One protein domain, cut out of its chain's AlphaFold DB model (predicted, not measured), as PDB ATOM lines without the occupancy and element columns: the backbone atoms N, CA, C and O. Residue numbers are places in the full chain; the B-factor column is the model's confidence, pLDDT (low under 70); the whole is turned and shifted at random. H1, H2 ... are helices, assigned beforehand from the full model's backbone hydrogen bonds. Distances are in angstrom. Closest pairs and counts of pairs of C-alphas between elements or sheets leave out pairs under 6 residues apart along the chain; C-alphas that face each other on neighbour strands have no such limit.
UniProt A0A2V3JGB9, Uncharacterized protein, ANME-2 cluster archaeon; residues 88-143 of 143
ATOM      1  N   TYR A  88      19.339 -35.625   7.094       95.69
ATOM      2  CA  TYR A  88      19.022 -34.807   5.930       95.69
ATOM      3  C   TYR A  88      19.696 -35.368   4.672       95.69
ATOM      4  O   TYR A  88      20.530 -36.276   4.744       95.69
ATOM      5  N   SER A  89      19.314 -34.832   3.517       93.19
ATOM      6  CA  SER A  89      19.900 -35.130   2.214       93.19
ATOM      7  C   SER A  89      20.570 -33.867   1.686       93.19
ATOM      8  O   SER A  89      19.924 -32.831   1.567       93.19
ATOM      9  N   VAL A  90      21.858 -33.952   1.335       92.62
ATOM     10  CA  VAL A  90      22.591 -32.830   0.713       92.62
ATOM     11  C   VAL A  90      21.921 -32.392  -0.592       92.62
ATOM     12  O   VAL A  90      21.909 -31.211  -0.911       92.62
ATOM     13  N   ARG A  91      21.290 -33.326  -1.317       90.69
ATOM     14  CA  ARG A  91      20.551 -33.030  -2.549       90.69
ATOM     15  C   ARG A  91      19.357 -32.099  -2.332       90.69
ATOM     16  O   ARG A  91      18.952 -31.427  -3.271       90.69
ATOM     17  N   ASP A  92      18.804 -32.073  -1.123       92.19
ATOM     18  CA  ASP A  92      17.594 -31.308  -0.818       92.19
ATOM     19  C   ASP A  92      17.937 -29.868  -0.401       92.19
ATOM     20  O   ASP A  92      17.069 -29.002  -0.405       92.19
ATOM     21  N   VAL A  93      19.200 -29.614  -0.032       92.69
ATOM     22  CA  VAL A  93      19.653 -28.343   0.563       92.69
ATOM     23  C   VAL A  93      20.775 -27.658  -0.218       92.69
ATOM     24  O   VAL A  93      21.069 -26.495   0.042       92.69
ATOM     25  N   CYS A  94      21.398 -28.350  -1.172       91.94
ATOM     26  CA  CYS A  94      22.476 -27.822  -2.003       91.94
ATOM     27  C   CYS A  94      22.200 -28.077  -3.491       91.94
ATOM     28  O   CYS A  94      21.567 -29.071  -3.856       91.94
ATOM     29  N   ASP A  95      22.746 -27.220  -4.360       90.38
ATOM     30  CA  ASP A  95      22.769 -27.482  -5.799       90.38
ATOM     31  C   ASP A  95      23.794 -28.574  -6.114       90.38
ATOM     32  O   ASP A  95      25.005 -28.355  -6.123       90.38
ATOM     33  N   VAL A  96      23.293 -29.775  -6.391       85.94
ATOM     34  CA  VAL A  96      24.124 -30.941  -6.705       85.94
ATOM     35  C   VAL A  96      24.950 -30.785  -7.981       85.94
ATOM     36  O   VAL A  96      25.950 -31.485  -8.118       85.94
ATOM     37  N   ASN A  97      24.567 -29.895  -8.902       90.31
ATOM     38  CA  ASN A  97      25.320 -29.668 -10.138       90.31
ATOM     39  C   ASN A  97      26.548 -28.773  -9.921       90.31
ATOM     40  O   ASN A  97      27.443 -28.762 -10.763       90.31
ATOM     41  N   ASN A  98      26.602 -28.051  -8.800       91.12
ATOM     42  CA  ASN A  98      27.693 -27.148  -8.440       91.12
ATOM     43  C   ASN A  98      28.137 -27.350  -6.980       91.12
ATOM     44  O   ASN A  98      28.451 -26.401  -6.266       91.12
ATOM     45  N   LEU A  99      28.123 -28.602  -6.522       92.06
ATOM     46  CA  LEU A  99      28.408 -28.945  -5.134       92.06
ATOM     47  C   LEU A  99      29.915 -28.966  -4.859       92.06
ATOM     48  O   LEU A  99      30.658 -29.726  -5.486       92.06
ATOM     49  N   ASN A 100      30.354 -28.217  -3.850       91.12
ATOM     50  CA  ASN A 100      31.714 -28.274  -3.323       91.12
ATOM     51  C   ASN A 100      31.746 -28.718  -1.842       91.12
ATOM     52  O   ASN A 100      30.722 -28.885  -1.177       91.12
ATOM     53  N   TYR A 101      32.948 -28.955  -1.305       90.81
ATOM     54  CA  TYR A 101      33.113 -29.438   0.072       90.81
ATOM     55  C   TYR A 101      32.681 -28.410   1.132       90.81
ATOM     56  O   TYR A 101      32.262 -28.809   2.219       90.81
ATOM     57  N   VAL A 102      32.773 -27.109   0.829       89.94
ATOM     58  CA  VAL A 102      32.319 -26.027   1.713       89.94
ATOM     59  C   VAL A 102      30.804 -26.093   1.851       89.94
ATOM     60  O   VAL A 102      30.313 -26.057   2.975       89.94
ATOM     61  N   ASP A 103      30.076 -26.306   0.750       90.31
ATOM     62  CA  ASP A 103      28.617 -26.461   0.773       90.31
ATOM     63  C   ASP A 103      28.201 -27.660   1.628       90.31
ATOM     64  O   ASP A 103      27.296 -27.559   2.455       90.31
ATOM     65  N   VAL A 104      28.901 -28.794   1.492       91.56
ATOM     66  CA  VAL A 104      28.634 -29.987   2.308       91.56
ATOM     67  C   VAL A 104      28.857 -29.684   3.788       91.56
ATOM     68  O   VAL A 104      27.964 -29.942   4.595       91.56
ATOM     69  N   LEU A 105      30.005 -29.114   4.165       91.44
ATOM     70  CA  LEU A 105      30.299 -28.783   5.564       91.44
ATOM     71  C   LEU A 105      29.298 -27.774   6.136       91.44
ATOM     72  O   LEU A 105      28.808 -27.961   7.253       91.44
ATOM     73  N   PHE A 106      28.953 -26.747   5.360       89.88
ATOM     74  CA  PHE A 106      27.977 -25.746   5.760       89.88
ATOM     75  C   PHE A 106      26.581 -26.355   5.920       89.88
ATOM     76  O   PHE A 106      25.912 -26.095   6.918       89.88
ATOM     77  N   SER A 107      26.176 -27.250   5.012       93.88
ATOM     78  CA  SER A 107      24.901 -27.965   5.107       93.88
ATOM     79  C   SER A 107      24.798 -28.809   6.381       93.88
ATOM     80  O   SER A 107      23.739 -28.821   7.003       93.88
ATOM     81  N   ILE A 108      25.890 -29.461   6.814       93.12
ATOM     82  CA  ILE A 108      25.921 -30.236   8.066       93.12
ATOM     83  C   ILE A 108      25.656 -29.303   9.249       93.12
ATOM     84  O   ILE A 108      24.805 -29.602  10.086       93.12
ATOM     85  N   GLY A 109      26.375 -28.178   9.317       90.19
ATOM     86  CA  GLY A 109      26.231 -27.196  10.393       90.19
ATOM     87  C   GLY A 109      24.836 -26.573  10.435       90.19
ATOM     88  O   GLY A 109      24.205 -26.551  11.489       90.19
ATOM     89  N   ALA A 110      24.327 -26.138   9.280       90.94
ATOM     90  CA  ALA A 110      22.997 -25.553   9.156       90.94
ATOM     91  C   ALA A 110      21.900 -26.542   9.570       90.94
ATOM     92  O   ALA A 110      21.019 -26.194  10.349       90.94
ATOM     93  N   GLN A 111      21.965 -27.793   9.106       95.06
ATOM     94  CA  GLN A 111      20.970 -28.811   9.452       95.06
ATOM     95  C   GLN A 111      21.053 -29.242  10.915       95.06
ATOM     96  O   GLN A 111      20.020 -29.490  11.531       95.06
ATOM     97  N   LEU A 112      22.256 -29.288  11.494       92.19
ATOM     98  CA  LEU A 112      22.424 -29.508  12.928       92.19
ATOM     99  C   LEU A 112      21.753 -28.399  13.738       92.19
ATOM    100  O   LEU A 112      21.009 -28.712  14.661       92.19
ATOM    101  N   TYR A 113      21.998 -27.136  13.383       89.44
ATOM    102  CA  TYR A 113      21.404 -25.977  14.049       89.44
ATOM    103  C   TYR A 113      19.875 -25.997  13.952       89.44
ATOM    104  O   TYR A 113      19.195 -26.037  14.974       89.44
ATOM    105  N   LEU A 114      19.345 -26.041  12.724       91.31
ATOM    106  CA  LEU A 114      17.909 -25.949  12.461       91.31
ATOM    107  C   LEU A 114      17.139 -27.083  13.142       91.31
ATOM    108  O   LEU A 114      16.201 -26.823  13.884       91.31
ATOM    109  N   GLN A 115      17.576 -28.337  12.974       94.75
ATOM    110  CA  GLN A 115      16.870 -29.472  13.577       94.75
ATOM    111  C   GLN A 115      16.968 -29.472  15.111       94.75
ATOM    112  O   GLN A 115      16.074 -29.997  15.778       94.75
ATOM    113  N   TYR A 116      18.051 -28.938  15.688       91.75
ATOM    114  CA  TYR A 116      18.212 -28.850  17.142       91.75
ATOM    115  C   TYR A 116      17.259 -27.819  17.745       91.75
ATOM    116  O   TYR A 116      16.525 -28.162  18.674       91.75
ATOM    117  N   GLU A 117      17.202 -26.622  17.164       90.38
ATOM    118  CA  GLU A 117      16.255 -25.569  17.549       90.38
ATOM    119  C   GLU A 117      14.798 -26.031  17.356       90.38
ATOM    120  O   GLU A 117      13.999 -25.948  18.288       90.38
ATOM    121  N   ASP A 118      14.471 -26.649  16.212       92.75
ATOM    122  CA  ASP A 118      13.134 -27.201  15.924       92.75
ATOM    123  C   ASP A 118      12.703 -28.282  16.932       92.75
ATOM    124  O   ASP A 118      11.511 -28.525  17.136       92.75
ATOM    125  N   SER A 119      13.661 -28.940  17.598       91.81
ATOM    126  CA  SER A 119      13.377 -29.909  18.662       91.81
ATOM    127  C   SER A 119      13.019 -29.267  20.012       91.81
ATOM    128  O   SER A 119      12.846 -29.987  21.000       91.81
ATOM    129  N   GLY A 120      12.909 -27.934  20.062       90.81
ATOM    130  CA  GLY A 120      12.628 -27.153  21.266       90.81
ATOM    131  C   GLY A 120      13.815 -27.090  22.225       90.81
ATOM    132  O   GLY A 120      13.630 -26.930  23.431       90.81
ATOM    133  N   ARG A 121      15.032 -27.300  21.712       86.62
ATOM    134  CA  ARG A 121      16.270 -27.260  22.492       86.62
ATOM    135  C   ARG A 121      17.052 -26.022  22.109       86.62
ATOM    136  O   ARG A 121      17.205 -25.743  20.931       86.62
ATOM    137  N   GLU A 122      17.607 -25.360  23.110       83.94
ATOM    138  CA  GLU A 122      18.417 -24.166  22.902       83.94
ATOM    139  C   GLU A 122      19.899 -24.526  22.904       83.94
ATOM    140  O   GLU A 122      20.394 -25.268  23.765       83.94
ATOM    141  N   LEU A 123      20.632 -24.003  21.925       81.38
ATOM    142  CA  LEU A 123      22.086 -24.067  21.951       81.38
ATOM    143  C   LEU A 123      22.640 -23.253  23.121       81.38
ATOM    144  O   LEU A 123      22.100 -22.223  23.520       81.38
ATOM    145  N   ARG A 124      23.786 -23.692  23.655       84.56
ATOM    146  CA  ARG A 124      24.499 -22.897  24.661       84.56
ATOM    147  C   ARG A 124      24.790 -21.501  24.088       84.56
ATOM    148  O   ARG A 124      25.307 -21.438  22.970       84.56
ATOM    149  N   PRO A 125      24.566 -20.414  24.848       84.31
ATOM    150  CA  PRO A 125      24.763 -19.045  24.358       84.31
ATOM    151  C   PRO A 125      26.158 -18.784  23.774       84.31
ATOM    152  O   PRO A 125      26.311 -18.020  22.826       84.31
ATOM    153  N   GLU A 126      27.179 -19.455  24.306       85.12
ATOM    154  CA  GLU A 126      28.561 -19.409  23.813       85.12
ATOM    155  C   GLU A 126      28.676 -19.893  22.359       85.12
ATOM    156  O   GLU A 126      29.299 -19.231  21.537       85.12
ATOM    157  N   LEU A 127      28.012 -21.004  22.020       80.56
ATOM    158  CA  LEU A 127      28.026 -21.564  20.666       80.56
ATOM    159  C   LEU A 127      27.281 -20.665  19.678       80.56
ATOM    160  O   LEU A 127      27.718 -20.520  18.540       80.56
ATOM    161  N   LEU A 128      26.175 -20.053  20.114       80.81
ATOM    162  CA  LEU A 128      25.439 -19.073  19.310       80.81
ATOM    163  C   LEU A 128      26.316 -17.862  19.002       80.81
ATOM    164  O   LEU A 128      26.418 -17.447  17.850       80.81
ATOM    165  N   LYS A 129      27.016 -17.348  20.017       83.81
ATOM    166  CA  LYS A 129      27.944 -16.230  19.863       83.81
ATOM    167  C   LYS A 129      29.083 -16.556  18.894       83.81
ATOM    168  O   LYS A 129      29.425 -15.713  18.066       83.81
ATOM    169  N   ASP A 130      29.642 -17.762  18.961       81.56
ATOM    170  CA  ASP A 130      30.685 -18.211  18.029       81.56
ATOM    171  C   ASP A 130      30.161 -18.298  16.585       81.56
ATOM    172  O   ASP A 130      30.833 -17.861  15.648       81.56
ATOM    173  N   LEU A 131      28.936 -18.800  16.397       75.88
ATOM    174  CA  LEU A 131      28.247 -18.848  15.100       75.88
ATOM    175  C   LEU A 131      27.991 -17.446  14.526       75.88
ATOM    176  O   LEU A 131      28.237 -17.206  13.342       75.88
ATOM    177  N   GLU A 132      27.535 -16.505  15.352       76.94
ATOM    178  CA  GLU A 132      27.313 -15.112  14.952       76.94
ATOM    179  C   GLU A 132      28.621 -14.392  14.610       76.94
ATOM    180  O   GLU A 132      28.690 -13.665  13.618       76.94
ATOM    181  N   ALA A 133      29.673 -14.616  15.400       81.12
ATOM    182  CA  ALA A 133      30.998 -14.074  15.128       81.12
ATOM    183  C   ALA A 133      31.564 -14.624  13.814       81.12
ATOM    184  O   ALA A 133      32.112 -13.866  13.014       81.12
ATOM    185  N   TRP A 134      31.389 -15.923  13.554       73.38
ATOM    186  CA  TRP A 134      31.768 -16.529  12.282       73.38
ATOM    187  C   TRP A 134      30.995 -15.915  11.108       73.38
ATOM    188  O   TRP A 134      31.627 -15.510  10.136       73.38
ATOM    189  N   ARG A 135      29.667 -15.744  11.225       68.94
ATOM    190  CA  ARG A 135      28.830 -15.082  10.202       68.94
ATOM    191  C   ARG A 135      29.365 -13.700   9.827       68.94
ATOM    192  O   ARG A 135      29.396 -13.358   8.651       68.94
ATOM    193  N   ASN A 136      29.808 -12.923  10.812       74.19
ATOM    194  CA  ASN A 136      30.321 -11.570  10.591       74.19
ATOM    195  C   ASN A 136      31.707 -11.541   9.914       74.19
ATOM    196  O   ASN A 136      32.103 -10.500   9.401       74.19
ATOM    197  N   ASN A 137      32.430 -12.666   9.892       71.44
ATOM    198  CA  ASN A 137      33.721 -12.813   9.210       71.44
ATOM    199  C   ASN A 137      33.593 -13.376   7.785       71.44
ATOM    200  O   ASN A 137      34.602 -13.528   7.094       71.44
ATOM    201  N   ILE A 138      32.378 -13.700   7.328       67.94
ATOM    202  CA  ILE A 138      32.150 -14.126   5.946       67.94
ATOM    203  C   ILE A 138      32.199 -12.880   5.061       67.94
ATOM    204  O   ILE A 138      31.262 -12.084   5.019       67.94
ATOM    205  N   VAL A 139      33.309 -12.709   4.350       62.75
ATOM    206  CA  VAL A 139      33.443 -11.678   3.319       62.75
ATOM    207  C   VAL A 139      32.726 -12.182   2.061       62.75
ATOM    208  O   VAL A 139      32.914 -13.351   1.706       62.75
ATOM    209  N   PRO A 140      31.897 -11.368   1.377       55.53
ATOM    210  CA  PRO A 140      31.339 -11.763   0.092       55.53
ATOM    211  C   PRO A 140      32.481 -12.145  -0.849       55.53
ATOM    212  O   PRO A 140      33.437 -11.382  -0.991       55.53
ATOM    213  N   ALA A 141      32.393 -13.316  -1.480       52.19
ATOM    214  CA  ALA A 141      33.298 -13.648  -2.568       52.19
ATOM    215  C   ALA A 141      33.106 -12.591  -3.667       52.19
ATOM    216  O   ALA A 141      32.001 -12.454  -4.201       52.19
ATOM    217  N   GLU A 142      34.149 -11.803  -3.938       48.47
ATOM    218  CA  GLU A 142      34.170 -10.893  -5.081       48.47
ATOM    219  C   GLU A 142      33.876 -11.711  -6.347       48.47
ATOM    220  O   GLU A 142      34.484 -12.759  -6.576       48.47
ATOM    221  N   LYS A 143      32.858 -11.273  -7.095       39.47
ATOM    222  CA  LYS A 143      32.445 -11.865  -8.372       39.47
ATOM    223  C   LYS A 143      33.410 -11.501  -9.487       39.47
ATOM    224  O   LYS A 143      33.824 -10.322  -9.524       39.47
TER     225      LYS A 143
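AT A GLANCE: This is residues 88 to 143 of the 143 residues of an uncharacterized protein of ANME-2 cluster archaeon (UniProt A0A2V3JGB9). The printed part makes a loose, open U: the long helix H2 is one arm, the chain turns back through residues 119 to 124, and H3 with the tail after it makes the other arm, set away from H2. The short H1 sits near the first half of H2, while residues 132 to 143, of which 132 to 136 belong to H3, stick out free. The printed part has 56 residues, with three named helices in the order H1, H2, H3 and no named strand; the class is all helix. The whole is loose, with a radius of gyration of the C-alphas of 13.3 A, and flat, spanning 34 by 27 by 13 A.

HOW THE PARTS SIT: H1, residues 90 to 93, and H2, residues 101 to 118, only just touch, with 3 pairs of C-alphas within 8 A. The closest C-alphas are those of Val 90 and Val 104, 6.9 A apart, and H2 touches H1 with residues 104 to 107 alone. H3, residues 125 to 136, is apart from H1 and from H2. Every O i to N i+4 pair is within hydrogen-bond range in H2 and H3; H1 is too short for such a pair, but its one O i to N i+3 pair is within range.

IN THESE COORDINATES: H1 begins at C-alpha 90, (22.591, -32.830, 0.713), and is 5.4 A long from first to last C-alpha. H2 runs 25.6 A from Tyr 101 to Asp 118. H3 runs 16.6 A from Pro 125 to C-alpha 136 at (30.321, -11.570, 10.591).

THE WHOLE: The C-alphas farthest apart, those of Gly 120 and Lys 143, are 38.8 A apart. The printed part has no cut, and both links are short. The mean pLDDT of the printed part is 84.0; residue 135 and residues 138 to 143 are under 70.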